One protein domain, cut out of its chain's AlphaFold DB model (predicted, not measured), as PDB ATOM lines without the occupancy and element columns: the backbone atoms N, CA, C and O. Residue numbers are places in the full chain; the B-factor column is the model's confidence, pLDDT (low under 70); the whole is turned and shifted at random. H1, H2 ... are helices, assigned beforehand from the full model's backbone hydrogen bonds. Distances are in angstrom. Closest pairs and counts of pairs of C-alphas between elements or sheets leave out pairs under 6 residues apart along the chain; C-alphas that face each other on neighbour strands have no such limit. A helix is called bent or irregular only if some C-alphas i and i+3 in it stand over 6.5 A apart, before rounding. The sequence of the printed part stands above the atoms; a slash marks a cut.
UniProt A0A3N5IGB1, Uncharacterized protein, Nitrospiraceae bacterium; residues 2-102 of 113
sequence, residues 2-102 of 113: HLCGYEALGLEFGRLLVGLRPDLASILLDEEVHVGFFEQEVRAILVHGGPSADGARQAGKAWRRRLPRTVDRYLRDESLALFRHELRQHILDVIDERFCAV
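AT A GLANCE: This is residues 2 to 102 of the 113 residues of an uncharacterized protein of Nitrospiraceae bacterium (UniProt A0A3N5IGB1). Two long helices, H2 and H3, make a narrow V that closes at the turn near residues 47 to 52; H1 fills the space between its legs, side by side with H2, and H4 folds back along H3 and crosses H1. The turn at 47 to 52 and the loop at 77 to 82 stick out at opposite ends. Look for 101 residues with four named helices, H1 to H4 in chain order, and no named strand: all helix, compact, radius of gyration of the C-alphas 14.7 A, spans 46 by 28 by 17 A.

HOW THE PARTS SIT: Begin at H1, residues 2 to 20; it forms a hairpin with H2, residues 22 to 47, where the closest C-alphas, Gly 14 and Leu 28, are 4.6 A apart at a shallow tilt of 27 degrees. H2 and H3, residues 50 to 74, are a hairpin too, touching at Leu 46 and Ala 53, closest C-alphas 4.7 A. H1, H2 and H3 form an up and down bundle, each running against the one before. H3 has a kink of 42 degrees near residue 68. H4, residues 84 to 101, makes a hairpin with H3 at a shallow tilt of 11 degrees, closest C-alphas Val 71 and Arg 88, 6.3 A. H4 touches H1 at a steep tilt of 49 degrees, closest C-alphas Ala 8 and Ile 95, 6.3 A. H1 touches H3 with residues 2 to 5 alone, closest C-alphas Gly 5 and Trp 63, 6.6 A. H2 and H4 are near each other. In H4 every O i to N i+4 pair is within hydrogen-bond range; H1 has 14 of 15, H2 19 of 22, H3 18 of 21.

IN THESE COORDINATES: Find C-alpha 2 at (-30.287, -142.447, 83.119), where H1 begins its 28.5 A. H2 runs 37.7 A, H3 35.6 A, and H4 25.8 A to C-alpha 101 at (-27.978, -137.384, 66.729). H2 and H3 are irregular: C-alphas 23 and 26 are 7.8 A apart, 65 and 68 7.0 A.

THE WHOLE: The C-alphas farthest apart, Gly 50 and Ser 79, are 46.4 A apart. The printed part has no cut and no long link; only residue 2 has pLDDT under 70.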
ATOM      1  N   HIS A   2     -28.866-142.508  82.712       62.53
ATOM      2  CA  HIS A   2     -30.287-142.447  83.119       62.53
ATOM      3  C   HIS A   2     -30.868-141.020  83.070       62.53
ATOM      4  O   HIS A   2     -32.033-140.861  82.730       62.53
ATOM      5  N   LEU A   3     -30.025-140.014  83.330       72.44
ATOM      6  CA  LEU A   3     -30.378-138.589  83.349       72.44
ATOM      7  C   LEU A   3     -30.617-138.001  81.952       72.44
ATOM      8  O   LEU A   3     -31.601-137.306  81.772       72.44
ATOM      9  N   CYS A   4     -29.823-138.376  80.942       78.75
ATOM     10  CA  CYS A   4     -29.936-137.835  79.577       78.75
ATOM     11  C   CYS A   4     -31.357-137.929  78.997       78.75
ATOM     12  O   CYS A   4     -31.807-137.021  78.308       78.75
ATOM     13  N   GLY A   5     -32.081-139.014  79.285       81.31
ATOM     14  CA  GLY A   5     -33.469-139.126  78.857       81.31
ATOM     15  C   GLY A   5     -34.417-138.202  79.624       81.31
ATOM     16  O   GLY A   5     -35.312-137.617  79.019       81.31
ATOM     17  N   TYR A   6     -34.228-138.054  80.940       85.62
ATOM     18  CA  TYR A   6     -35.052-137.151  81.742       85.62
ATOM     19  C   TYR A   6     -34.841-135.700  81.340       85.62
ATOM     20  O   TYR A   6     -35.836-135.007  81.186       85.62
ATOM     21  N   GLU A   7     -33.598-135.284  81.091       88.31
ATOM     22  CA  GLU A   7     -33.318-133.932  80.598       88.31
ATOM     23  C   GLU A   7     -33.935-133.715  79.211       88.31
ATOM     24  O   GLU A   7     -34.577-132.701  78.976       88.31
ATOM     25  N   ALA A   8     -33.823-134.686  78.291       88.88
ATOM     26  CA  ALA A   8     -34.445-134.563  76.969       88.88
ATOM     27  C   ALA A   8     -35.972-134.404  77.072       88.88
ATOM     28  O   ALA A   8     -36.564-133.587  76.376       88.88
ATOM     29  N   LEU A   9     -36.613-135.147  77.977       91.00
ATOM     30  CA  LEU A   9     -38.040-135.002  78.248       91.00
ATOM     31  C   LEU A   9     -38.380-133.671  78.942       91.00
ATOM     32  O   LEU A   9     -39.391-133.054  78.607       91.00
ATOM     33  N   GLY A  10     -37.561-133.242  79.905       91.38
ATOM     34  CA  GLY A  10     -37.693-131.970  80.615       91.38
ATOM     35  C   GLY A  10     -37.626-130.785  79.659       91.38
ATOM     36  O   GLY A  10     -38.502-129.921  79.695       91.38
ATOM     37  N   LEU A  11     -36.682-130.820  78.719       93.06
ATOM     38  CA  LEU A  11     -36.527-129.823  77.668       93.06
ATOM     39  C   LEU A  11     -37.777-129.691  76.792       93.06
ATOM     40  O   LEU A  11     -38.246-128.572  76.575       93.06
ATOM     41  N   GLU A  12     -38.361-130.798  76.328       94.88
ATOM     42  CA  GLU A  12     -39.575-130.729  75.501       94.88
ATOM     43  C   GLU A  12     -40.771-130.157  76.280       94.88
ATOM     44  O   GLU A  12     -41.536-129.346  75.751       94.88
ATOM     45  N   PHE A  13     -40.898-130.470  77.575       92.12
ATOM     46  CA  PHE A  13     -41.889-129.803  78.422       92.12
ATOM     47  C   PHE A  13     -41.577-128.322  78.648       92.12
ATOM     48  O   PHE A  13     -42.502-127.511  78.636       92.12
ATOM     49  N   GLY A  14     -40.307-127.949  78.809       91.38
ATOM     50  CA  GLY A  14     -39.871-126.557  78.902       91.38
ATOM     51  C   GLY A  14     -40.266-125.747  77.664       91.38
ATOM     52  O   GLY A  14     -40.796-124.643  77.795       91.38
ATOM     53  N   ARG A  15     -40.106-126.319  76.460       92.44
ATOM     54  CA  ARG A  15     -40.509-125.677  75.193       92.44
ATOM     55  C   ARG A  15     -42.013-125.426  75.134       92.44
ATOM     56  O   ARG A  15     -42.434-124.316  74.807       92.44
ATOM     57  N   LEU A  16     -42.819-126.424  75.503       90.88
ATOM     58  CA  LEU A  16     -44.276-126.277  75.585       90.88
ATOM     59  C   LEU A  16     -44.684-125.236  76.638       90.88
ATOM     60  O   LEU A  16     -45.550-124.398  76.382       90.88
ATOM     61  N   LEU A  17     -44.041-125.260  77.810       89.75
ATOM     62  CA  LEU A  17     -44.338-124.359  78.920       89.75
ATOM     63  C   LEU A  17     -44.103-122.898  78.543       89.75
ATOM     64  O   LEU A  17     -44.972-122.070  78.801       89.75
ATOM     65  N   VAL A  18     -42.976-122.576  77.906       91.69
ATOM     66  CA  VAL A  18     -42.648-121.196  77.506       91.69
ATOM     67  C   VAL A  18     -43.614-120.660  76.452       91.69
ATOM     68  O   VAL A  18     -43.941-119.475  76.482       91.69
ATOM     69  N   GLY A  19     -44.143-121.523  75.579       88.50
ATOM     70  CA  GLY A  19     -45.203-121.143  74.640       88.50
ATOM     71  C   GLY A  19     -46.486-120.658  75.331       88.50
ATOM     72  O   GLY A  19     -47.179-119.793  74.801       88.50
ATOM     73  N   LEU A  20     -46.787-121.176  76.529       88.00
ATOM     74  CA  LEU A  20     -47.959-120.795  77.332       88.00
ATOM     75  C   LEU A  20     -47.648-119.711  78.375       88.00
ATOM     76  O   LEU A  20     -48.507-118.896  78.713       88.00
ATOM     77  N   ARG A  21     -46.434-119.732  78.924       91.38
ATOM     78  CA  ARG A  21     -45.954-118.892  80.025       91.38
ATOM     79  C   ARG A  21     -44.546-118.382  79.714       91.38
ATOM     80  O   ARG A  21     -43.570-118.915  80.245       91.38
ATOM     81  N   PRO A  22     -44.421-117.337  78.873       91.50
ATOM     82  CA  PRO A  22     -43.120-116.791  78.481       91.50
ATOM     83  C   PRO A  22     -42.282-116.289  79.663       91.50
ATOM     84  O   PRO A  22     -41.058-116.258  79.596       91.50
ATOM     85  N   ASP A  23     -42.932-115.922  80.767       92.25
ATOM     86  CA  ASP A  23     -42.287-115.496  82.008       92.25
ATOM     87  C   ASP A  23     -41.490-116.614  82.705       92.25
ATOM     88  O   ASP A  23     -40.645-116.323  83.548       92.25
ATOM     89  N   LEU A  24     -41.703-117.877  82.322       92.12
ATOM     90  CA  LEU A  24     -40.960-119.036  82.819       92.12
ATOM     91  C   LEU A  24     -39.807-119.456  81.889       92.12
ATOM     92  O   LEU A  24     -39.291-120.566  82.017       92.12
ATOM     93  N   ALA A  25     -39.375-118.583  80.970       91.06
ATOM     94  CA  ALA A  25     -38.297-118.860  80.014       91.06
ATOM     95  C   ALA A  25     -36.983-119.327  80.655       91.06
ATOM     96  O   ALA A  25     -36.257-120.105  80.043       91.06
ATOM     97  N   SER A  26     -36.693-118.912  81.892       92.38
ATOM     98  CA  SER A  26     -35.505-119.371  82.617       92.38
ATOM     99  C   SER A  26     -35.462-120.891  82.783       92.38
ATOM    100  O   SER A  26     -34.390-121.468  82.687       92.38
ATOM    101  N   ILE A  27     -36.618-121.545  82.954       90.25
ATOM    102  CA  ILE A  27     -36.698-123.006  83.080       90.25
ATOM    103  C   ILE A  27     -36.230-123.668  81.783       90.25
ATOM    104  O   ILE A  27     -35.414-124.575  81.819       90.25
ATOM    105  N   LEU A  28     -36.698-123.184  80.627       92.62
ATOM    106  CA  LEU A  28     -36.257-123.707  79.332       92.62
ATOM    107  C   LEU A  28     -34.742-123.539  79.141       92.62
ATOM    108  O   LEU A  28     -34.092-124.458  78.658       92.62
ATOM    109  N   LEU A  29     -34.186-122.390  79.534       91.62
ATOM    110  CA  LEU A  29     -32.748-122.137  79.423       91.62
ATOM    111  C   LEU A  29     -31.926-123.117  80.274       91.62
ATOM    112  O   LEU A  29     -30.901-123.611  79.805       91.62
ATOM    113  N   ASP A  30     -32.387-123.432  81.484       91.50
ATOM    114  CA  ASP A  30     -31.726-124.409  82.354       91.50
ATOM    115  C   ASP A  30     -31.761-125.819  81.734       91.50
ATOM    116  O   ASP A  30     -30.733-126.496  81.660       91.50
ATOM    117  N   GLU A  31     -32.913-126.236  81.197       91.81
ATOM    118  CA  GLU A  31     -33.059-127.537  80.527       91.81
ATOM    119  C   GLU A  31     -32.195-127.643  79.254       91.81
ATOM    120  O   GLU A  31     -31.624-128.698  78.969       91.81
ATOM    121  N   GLU A  32     -32.035-126.553  78.492       91.69
ATOM    122  CA  GLU A  32     -31.138-126.518  77.327       91.69
ATOM    123  C   GLU A  32     -29.673-126.742  77.731       91.69
ATOM    124  O   GLU A  32     -28.954-127.492  77.062       91.69
ATOM    125  N   VAL A  33     -29.241-126.151  78.852       92.31
ATOM    126  CA  VAL A  33     -27.898-126.368  79.409       92.31
ATOM    127  C   VAL A  33     -27.725-127.815  79.867       92.31
ATOM    128  O   VAL A  33     -26.709-128.438  79.543       92.31
ATOM    129  N   HIS A  34     -28.702-128.372  80.584       91.31
ATOM    130  CA  HIS A  34     -28.633-129.751  81.062       91.31
ATOM    131  C   HIS A  34     -28.543-130.750  79.908       91.31
ATOM    132  O   HIS A  34     -27.624-131.575  79.877       91.31
ATOM    133  N   VAL A  35     -29.446-130.657  78.928       90.31
ATOM    134  CA  VAL A  35     -29.430-131.544  77.758       90.31
ATOM    135  C   VAL A  35     -28.109-131.419  77.010       90.31
ATOM    136  O   VAL A  35     -27.483-132.439  76.728       90.31
ATOM    137  N   GLY A  36     -27.640-130.193  76.759       89.38
ATOM    138  CA  GLY A  36     -26.370-129.963  76.073       89.38
ATOM    139  C   GLY A  36     -25.184-130.620  76.784       89.38
ATOM    140  O   GLY A  36     -24.359-131.268  76.135       89.38
ATOM    141  N   PHE A  37     -25.123-130.522  78.114       91.12
ATOM    142  CA  PHE A  37     -24.101-131.193  78.916       91.12
ATOM    143  C   PHE A  37     -24.167-132.721  78.763       91.12
ATOM    144  O   PHE A  37     -23.157-133.358  78.458       91.12
ATOM    145  N   PHE A  38     -25.347-133.333  78.910       89.25
ATOM    146  CA  PHE A  38     -25.457-134.791  78.803       89.25
ATOM    147  C   PHE A  38     -25.209-135.317  77.391       89.25
ATOM    148  O   PHE A  38     -24.613-136.384  77.251       89.25
ATOM    149  N   GLU A  39     -25.629-134.597  76.353       92.88
ATOM    150  CA  GLU A  39     -25.344-134.970  74.967       92.88
ATOM    151  C   GLU A  39     -23.830-134.993  74.696       92.88
ATOM    152  O   GLU A  39     -23.338-135.908  74.030       92.88
ATOM    153  N   GLN A  40     -23.070-134.040  75.249       92.69
ATOM    154  CA  GLN A  40     -21.605-134.025  75.145       92.69
ATOM    155  C   GLN A  40     -20.961-135.208  75.876       92.69
ATOM    156  O   GLN A  40     -20.140-135.916  75.289       92.69
ATOM    157  N   GLU A  41     -21.379-135.474  77.115       91.44
ATOM    158  CA  GLU A  41     -20.880-136.607  77.907       91.44
ATOM    159  C   GLU A  41     -21.158-137.951  77.218       91.44
ATOM    160  O   GLU A  41     -20.313-138.847  77.177       91.44
ATOM    161  N   VAL A  42     -22.344-138.092  76.624       90.75
ATOM    162  CA  VAL A  42     -22.721-139.280  75.858       90.75
ATOM    163  C   VAL A  42     -21.818-139.464  74.641       90.75
ATOM    164  O   VAL A  42     -21.296-140.562  74.444       90.75
ATOM    165  N   ARG A  43     -21.585-138.409  73.850       91.69
ATOM    166  CA  ARG A  43     -20.676-138.486  72.695       91.69
ATOM    167  C   ARG A  43     -19.264-138.876  73.124       91.69
ATOM    168  O   ARG A  43     -18.665-139.737  72.485       91.69
ATOM    169  N   ALA A  44     -18.757-138.307  74.219       91.38
ATOM    170  CA  ALA A  44     -17.433-138.639  74.742       91.38
ATOM    171  C   ALA A  44     -17.309-140.134  75.087       91.38
ATOM    172  O   ALA A  44     -16.324-140.774  74.726       91.38
ATOM    173  N   ILE A  45     -18.338-140.722  75.707       90.31
ATOM    174  CA  ILE A  45     -18.381-142.166  75.991       90.31
ATOM    175  C   ILE A  45     -18.383-142.989  74.695       90.31
ATOM    176  O   ILE A  45     -17.704-144.014  74.612       90.31
ATOM    177  N   LEU A  46     -19.155-142.567  73.694       90.44
ATOM    178  CA  LEU A  46     -19.357-143.336  72.465       90.44
ATOM    179  C   LEU A  46     -18.142-143.310  71.527       90.44
ATOM    180  O   LEU A  46     -17.849-144.339  70.920       90.44
ATOM    181  N   VAL A  47     -17.400-142.198  71.463       92.06
ATOM    182  CA  VAL A  47     -16.191-142.046  70.622       92.06
ATOM    183  C   VAL A  47     -15.125-143.099  70.936       92.06
ATOM    184  O   VAL A  47     -14.423-143.561  70.038       92.06
ATOM    185  N   HIS A  48     -15.006-143.511  72.198       86.88
ATOM    186  CA  HIS A  48     -14.016-144.506  72.616       86.88
ATOM    187  C   HIS A  48     -14.445-145.959  72.353       86.88
ATOM    188  O   HIS A  48     -13.621-146.868  72.469       86.88
ATOM    189  N   GLY A  49     -15.708-146.190  71.978       87.88
ATOM    190  CA  GLY A  49     -16.245-147.519  71.711       87.88
ATOM    191  C   GLY A  49     -16.198-148.466  72.919       87.88
ATOM    192  O   GLY A  49     -16.167-148.059  74.084       87.88
ATOM    193  N   GLY A  50     -16.217-149.768  72.630       91.00
ATOM    194  CA  GLY A  50     -16.069-150.820  73.635       91.00
ATOM    195  C   GLY A  50     -17.243-150.942  74.624       91.00
ATOM    196  O   GLY A  50     -18.327-150.404  74.392       91.00
ATOM    197  N   PRO A  51     -17.036-151.642  75.756       91.38
ATOM    198  CA  PRO A  51     -18.115-152.005  76.679       91.38
ATOM    199  C   PRO A  51     -18.904-150.814  77.243       91.38
ATOM    200  O   PRO A  51     -20.105-150.929  77.490       91.38
ATOM    201  N   SER A  52     -18.253-149.663  77.433       88.69
ATOM    202  CA  SER A  52     -18.912-148.439  77.909       88.69
ATOM    203  C   SER A  52     -19.869-147.864  76.865       88.69
ATOM    204  O   SER A  52     -20.986-147.472  77.211       88.69
ATOM    205  N   ALA A  53     -19.476-147.866  75.587       91.94
ATOM    206  CA  ALA A  53     -20.338-147.440  74.490       91.94
ATOM    207  C   ALA A  53     -21.528-148.398  74.302       91.94
ATOM    208  O   ALA A  53     -22.666-147.950  74.141       91.94
ATOM    209  N   ASP A  54     -21.303-149.709  74.415       91.25
ATOM    210  CA  ASP A  54     -22.375-150.711  74.361       91.25
ATOM    211  C   ASP A  54     -23.367-150.549  75.520       91.25
ATOM    212  O   ASP A  54     -24.588-150.598  75.325       91.25
ATOM    213  N   GLY A  55     -22.849-150.299  76.726       91.56
ATOM    214  CA  GLY A  55     -23.647-149.999  77.912       91.56
ATOM    215  C   GLY A  55     -24.482-148.729  77.745       91.56
ATOM    216  O   GLY A  55     -25.663-148.718  78.100       91.56
ATOM    217  N   ALA A  56     -23.915-147.683  77.135       91.12
ATOM    218  CA  ALA A  56     -24.654-146.475  76.788       91.12
ATOM    219  C   ALA A  56     -25.787-146.789  75.795       91.12
ATOM    220  O   ALA A  56     -26.955-146.533  76.090       91.12
ATOM    221  N   ARG A  57     -25.505-147.455  74.671       92.56
ATOM    222  CA  ARG A  57     -26.544-147.823  73.687       92.56
ATOM    223  C   ARG A  57     -27.648-148.693  74.304       92.56
ATOM    224  O   ARG A  57     -28.830-148.492  74.019       92.56
ATOM    225  N   GLN A  58     -27.313-149.629  75.199       92.00
ATOM    226  CA  GLN A  58     -28.317-150.402  75.946       92.00
ATOM    227  C   GLN A  58     -29.167-149.528  76.869       92.00
ATOM    228  O   GLN A  58     -30.392-149.672  76.888       92.00
ATOM    229  N   ALA A  59     -28.546-148.612  77.613       89.56
ATOM    230  CA  ALA A  59     -29.263-147.693  78.484       89.56
ATOM    231  C   ALA A  59     -30.199-146.767  77.686       89.56
ATOM    232  O   ALA A  59     -31.348-146.595  78.095       89.56
ATOM    233  N   GLY A  60     -29.762-146.262  76.524       90.56
ATOM    234  CA  GLY A  60     -30.588-145.484  75.593       90.56
ATOM    235  C   GLY A  60     -31.816-146.269  75.126       90.56
ATOM    236  O   GLY A  60     -32.949-145.831  75.329       90.56
ATOM    237  N   LYS A  61     -31.623-147.503  74.638       91.31
ATOM    238  CA  LYS A  61     -32.723-148.412  74.250       91.31
ATOM    239  C   LYS A  61     -33.684-148.702  75.408       91.31
ATOM    240  O   LYS A  61     -34.902-148.727  75.227       91.31
ATOM    241  N   ALA A  62     -33.162-148.933  76.611       91.50
ATOM    242  CA  ALA A  62     -33.982-149.171  77.797       91.50
ATOM    243  C   ALA A  62     -34.793-147.931  78.200       91.50
ATOM    244  O   ALA A  62     -35.901-148.059  78.725       91.50
ATOM    245  N   TRP A  63     -34.256-146.731  77.982       90.19
ATOM    246  CA  TRP A  63     -34.973-145.479  78.205       90.19
ATOM    247  C   TRP A  63     -36.064-145.272  77.149       90.19
ATOM    248  O   TRP A  63     -37.223-145.059  77.506       90.19
ATOM    249  N   ARG A  64     -35.753-145.517  75.870       92.38
ATOM    250  CA  ARG A  64     -36.721-145.463  74.765       92.38
ATOM    251  C   ARG A  64     -37.946-146.357  74.964       92.38
ATOM    252  O   ARG A  64     -39.064-145.961  74.642       92.38
ATOM    253  N   ARG A  65     -37.766-147.545  75.544       93.69
ATOM    254  CA  ARG A  65     -38.883-148.449  75.888       93.69
ATOM    255  C   ARG A  65     -39.792-147.898  76.992       93.69
ATOM    256  O   ARG A  65     -40.970-148.236  77.031       93.69
ATOM    257  N   ARG A  66     -39.254-147.087  77.908       92.44
ATOM    258  CA  ARG A  66     -39.994-146.519  79.050       92.44
ATOM    259  C   ARG A  66     -40.684-145.200  78.705       92.44
ATOM    260  O   ARG A  66     -41.746-144.919  79.255       92.44
ATOM    261  N   LEU A  67     -40.101-144.443  77.781       91.94
ATOM    262  CA  LEU A  67     -40.538-143.121  77.333       91.94
ATOM    263  C   LEU A  67     -42.039-142.991  77.064       91.94
ATOM    264  O   LEU A  67     -42.651-142.133  77.694       91.94
ATOM    265  N   PRO A  68     -42.667-143.846  76.230       94.31
ATOM    266  CA  PRO A  68     -44.080-143.686  75.899       94.31
ATOM    267  C   PRO A  68     -44.975-143.663  77.137       94.31
ATOM    268  O   PRO A  68     -45.769-142.749  77.313       94.31
ATOM    269  N   ARG A  69     -44.761-144.606  78.064       94.19
ATOM    270  CA  ARG A  69     -45.533-144.685  79.309       94.19
ATOM    271  C   ARG A  69     -45.291-143.481  80.219       94.19
ATOM    272  O   ARG A  69     -46.195-143.064  80.942       94.19
ATOM    273  N   THR A  70     -44.069-142.958  80.231       93.31
ATOM    274  CA  THR A  70     -43.726-141.757  80.997       93.31
ATOM    275  C   THR A  70     -44.439-140.532  80.426       93.31
ATOM    276  O   THR A  70     -45.090-139.816  81.181       93.31
ATOM    277  N   VAL A  71     -44.389-140.329  79.107       94.31
ATOM    278  CA  VAL A  71     -45.084-139.231  78.414       94.31
ATOM    279  C   VAL A  71     -46.596-139.331  78.621       94.31
ATOM    280  O   VAL A  71     -47.217-138.356  79.038       94.31
ATOM    281  N   ASP A  72     -47.175-140.523  78.458       93.56
ATOM    282  CA  ASP A  72     -48.605-140.773  78.693       93.56
ATOM    283  C   ASP A  72     -49.038-140.360  80.111       93.56
ATOM    284  O   ASP A  72     -50.143-139.858  80.315       93.56
ATOM    285  N   ARG A  73     -48.163-140.543  81.110       93.56
ATOM    286  CA  ARG A  73     -48.431-140.134  82.495       93.56
ATOM    287  C   ARG A  73     -48.464-138.613  82.653       93.56
ATOM    288  O   ARG A  73     -49.300-138.129  83.412       93.56
ATOM    289  N   TYR A  74     -47.571-137.884  81.987       90.31
ATOM    290  CA  TYR A  74     -47.531-136.419  82.043       90.31
ATOM    291  C   TYR A  74     -48.694-135.777  81.278       90.31
ATOM    292  O   TYR A  74     -49.246-134.781  81.730       90.31
ATOM    293  N   LEU A  75     -49.128-136.391  80.176       94.00
ATOM    294  CA  LEU A  75     -50.243-135.909  79.352       94.00
ATOM    295  C   LEU A  75     -51.618-136.442  79.802       94.00
ATOM    296  O   LEU A  75     -52.595-136.395  79.048       94.00
ATOM    297  N   ARG A  76     -51.706-136.998  81.019       93.88
ATOM    298  CA  ARG A  76     -52.922-137.649  81.526       93.88
ATOM    299  C   ARG A  76     -54.061-136.668  81.809       93.88
ATOM    300  O   ARG A  76     -55.209-137.097  81.834       93.88
ATOM    301  N   ASP A  77     -53.755-135.395  82.036       93.25
ATOM    302  CA  ASP A  77     -54.767-134.386  82.351       93.25
ATOM    303  C   ASP A  77     -55.824-134.268  81.233       93.25
ATOM    304  O   ASP A  77     -55.519-134.406  80.042       93.25
ATOM    305  N   GLU A  78     -57.084-134.050  81.612       92.19
ATOM    306  CA  GLU A  78     -58.199-133.953  80.659       92.19
ATOM    307  C   GLU A  78     -58.150-132.667  79.830       92.19
ATOM    308  O   GLU A  78     -58.603-132.658  78.687       92.19
ATOM    309  N   SER A  79     -57.525-131.602  80.343       91.81
ATOM    310  CA  SER A  79     -57.301-130.372  79.570       91.81
ATOM    311  C   SER A  79     -56.456-130.606  78.313       91.81
ATOM    312  O   SER A  79     -56.576-129.863  77.342       91.81
ATOM    313  N   LEU A  80     -55.649-131.672  78.298       90.81
ATOM    314  CA  LEU A  80     -54.805-132.061  77.170       90.81
ATOM    315  C   LEU A  80     -55.457-133.117  76.272       90.81
ATOM    316  O   LEU A  80     -54.845-133.513  75.284       90.81
ATOM    317  N   ALA A  81     -56.673-133.588  76.572       92.06
ATOM    318  CA  ALA A  81     -57.282-134.728  75.884       92.06
ATOM    319  C   ALA A  81     -57.344-134.559  74.357       92.06
ATOM    320  O   ALA A  81     -57.055-135.511  73.632       92.06
ATOM    321  N   LEU A  82     -57.653-133.348  73.879       93.94
ATOM    322  CA  LEU A  82     -57.754-133.035  72.449       93.94
ATOM    323  C   LEU A  82     -56.406-133.102  71.716       93.94
ATOM    324  O   LEU A  82     -56.375-133.466  70.549       93.94
ATOM    325  N   PHE A  83     -55.305-132.797  72.404       92.19
ATOM    326  CA  PHE A  83     -53.962-132.717  71.815       92.19
ATOM    327  C   PHE A  83     -53.063-133.888  72.226       92.19
ATOM    328  O   PHE A  83     -51.928-133.996  71.770       92.19
ATOM    329  N   ARG A  84     -53.542-134.776  73.108       94.12
ATOM    330  CA  ARG A  84     -52.733-135.802  73.783       94.12
ATOM    331  C   ARG A  84     -51.954-136.670  72.805       94.12
ATOM    332  O   ARG A  84     -50.788-136.956  73.048       94.12
ATOM    333  N   HIS A  85     -52.602-137.106  71.726       94.75
ATOM    334  CA  HIS A  85     -51.963-137.965  70.734       94.75
ATOM    335  C   HIS A  85     -50.844-137.231  69.987       94.75
ATOM    336  O   HIS A  85     -49.731-137.744  69.909       94.75
ATOM    337  N   GLU A  86     -51.124-136.021  69.508       94.81
ATOM    338  CA  GLU A  86     -50.179-135.202  68.745       94.81
ATOM    339  C   GLU A  86     -48.991-134.767  69.608       94.81
ATOM    340  O   GLU A  86     -47.845-134.964  69.214       94.81
ATOM    341  N   LEU A  87     -49.245-134.275  70.827       93.75
ATOM    342  CA  LEU A  87     -48.198-133.899  71.784       93.75
ATOM    343  C   LEU A  87     -47.314-135.088  72.146       93.75
ATOM    344  O   LEU A  87     -46.092-134.973  72.173       93.75
ATOM    345  N   ARG A  88     -47.924-136.250  72.403       95.88
ATOM    346  CA  ARG A  88     -47.181-137.477  72.688       95.88
ATOM    347  C   ARG A  88     -46.267-137.840  71.529       95.88
ATOM    348  O   ARG A  88     -45.110-138.162  71.767       95.88
ATOM    349  N   GLN A  89     -46.799-137.840  70.310       96.19
ATOM    350  CA  GLN A  89     -46.041-138.219  69.125       96.19
ATOM    351  C   GLN A  89     -44.880-137.248  68.898       96.19
ATOM    352  O   GLN A  89     -43.740-137.687  68.828       96.19
ATOM    353  N   HIS A  90     -45.153-135.942  68.937       94.94
ATOM    354  CA  HIS A  90     -44.139-134.903  68.782       94.94
ATOM    355  C   HIS A  90     -42.994-135.030  69.799       94.94
ATOM    356  O   HIS A  90     -41.831-135.059  69.409       94.94
ATOM    357  N   ILE A  91     -43.314-135.176  71.092       94.12
ATOM    358  CA  ILE A  91     -42.298-135.331  72.146       94.12
ATOM    359  C   ILE A  91     -41.449-136.588  71.906       94.12
ATOM    360  O   ILE A  91     -40.234-136.561  72.084       94.12
ATOM    361  N   LEU A  92     -42.075-137.707  71.526       95.25
ATOM    362  CA  LEU A  92     -41.347-138.952  71.276       95.25
ATOM    363  C   LEU A  92     -40.430-138.845  70.054       95.25
ATOM    364  O   LEU A  92     -39.300-139.323  70.132       95.25
ATOM    365  N   ASP A  93     -40.891-138.205  68.981       94.75
ATOM    366  CA  ASP A  93     -40.124-138.046  67.745       94.75
ATOM    367  C   ASP A  93     -38.897-137.155  67.962       94.75
ATOM    368  O   ASP A  93     -37.785-137.557  67.625       94.75
ATOM    369  N   VAL A  94     -39.050-136.010  68.635       93.50
ATOM    370  CA  VAL A  94     -37.916-135.113  68.925       93.50
ATOM    371  C   VAL A  94     -36.881-135.786  69.834       93.50
ATOM    372  O   VAL A  94     -35.673-135.635  69.639       93.50
ATOM    373  N   ILE A  95     -37.317-136.575  70.822       92.56
ATOM    374  CA  ILE A  95     -36.382-137.322  71.677       92.56
ATOM    375  C   ILE A  95     -35.673-138.434  70.887       92.56
ATOM    376  O   ILE A  95     -34.482-138.673  71.111       92.56
ATOM    377  N   ASP A  96     -36.361-139.089  69.950       93.00
ATOM    378  CA  ASP A  96     -35.756-140.088  69.065       93.00
ATOM    379  C   ASP A  96     -34.700-139.472  68.153       93.00
ATOM    380  O   ASP A  96     -33.590-140.006  68.069       93.00
ATOM    381  N   GLU A  97     -34.998-138.325  67.544       93.38
ATOM    382  CA  GLU A  97     -34.049-137.553  66.740       93.38
ATOM    383  C   GLU A  97     -32.796-137.207  67.547       93.38
ATOM    384  O   GLU A  97     -31.678-137.461  67.096       93.38
ATOM    385  N   ARG A  98     -32.958-136.719  68.784       92.88
ATOM    386  CA  ARG A  98     -31.825-136.421  69.674       92.88
ATOM    387  C   ARG A  98     -30.995-137.655  69.982       92.88
ATOM    388  O   ARG A  98     -29.772-137.618  69.867       92.88
ATOM    389  N   PHE A  99     -31.639-138.760  70.354       92.75
ATOM    390  CA  PHE A  99     -30.938-140.008  70.659       92.75
ATOM    391  C   PHE A  99     -30.171-140.539  69.442       92.75
ATOM    392  O   PHE A  99     -29.087-141.099  69.617       92.75
ATOM    393  N   CYS A 100     -30.690-140.351  68.228       92.25
ATOM    394  CA  CYS A 100     -29.976-140.681  66.993       92.25
ATOM    395  C   CYS A 100     -28.807-139.719  66.738       92.25
ATOM    396  O   CYS A 100     -27.703-140.173  66.449       92.25
ATOM    397  N   ALA A 101     -29.000-138.412  66.939       91.50
ATOM    398  CA  ALA A 101     -27.978-137.384  66.729       91.50
ATOM    399  C   ALA A 101     -26.747-137.532  67.645       91.50
ATOM    400  O   ALA A 101     -25.655-137.076  67.300       91.50
ATOM    401  N   VAL A 102     -26.914-138.161  68.812       91.25
ATOM    402  CA  VAL A 102     -25.805-138.535  69.707       91.25
ATOM    403  C   VAL A 102     -25.398-140.002  69.587       91.25
ATOM    404  O   VAL A 102     -24.666-140.489  70.436       91.25
TER     405      VAL A 102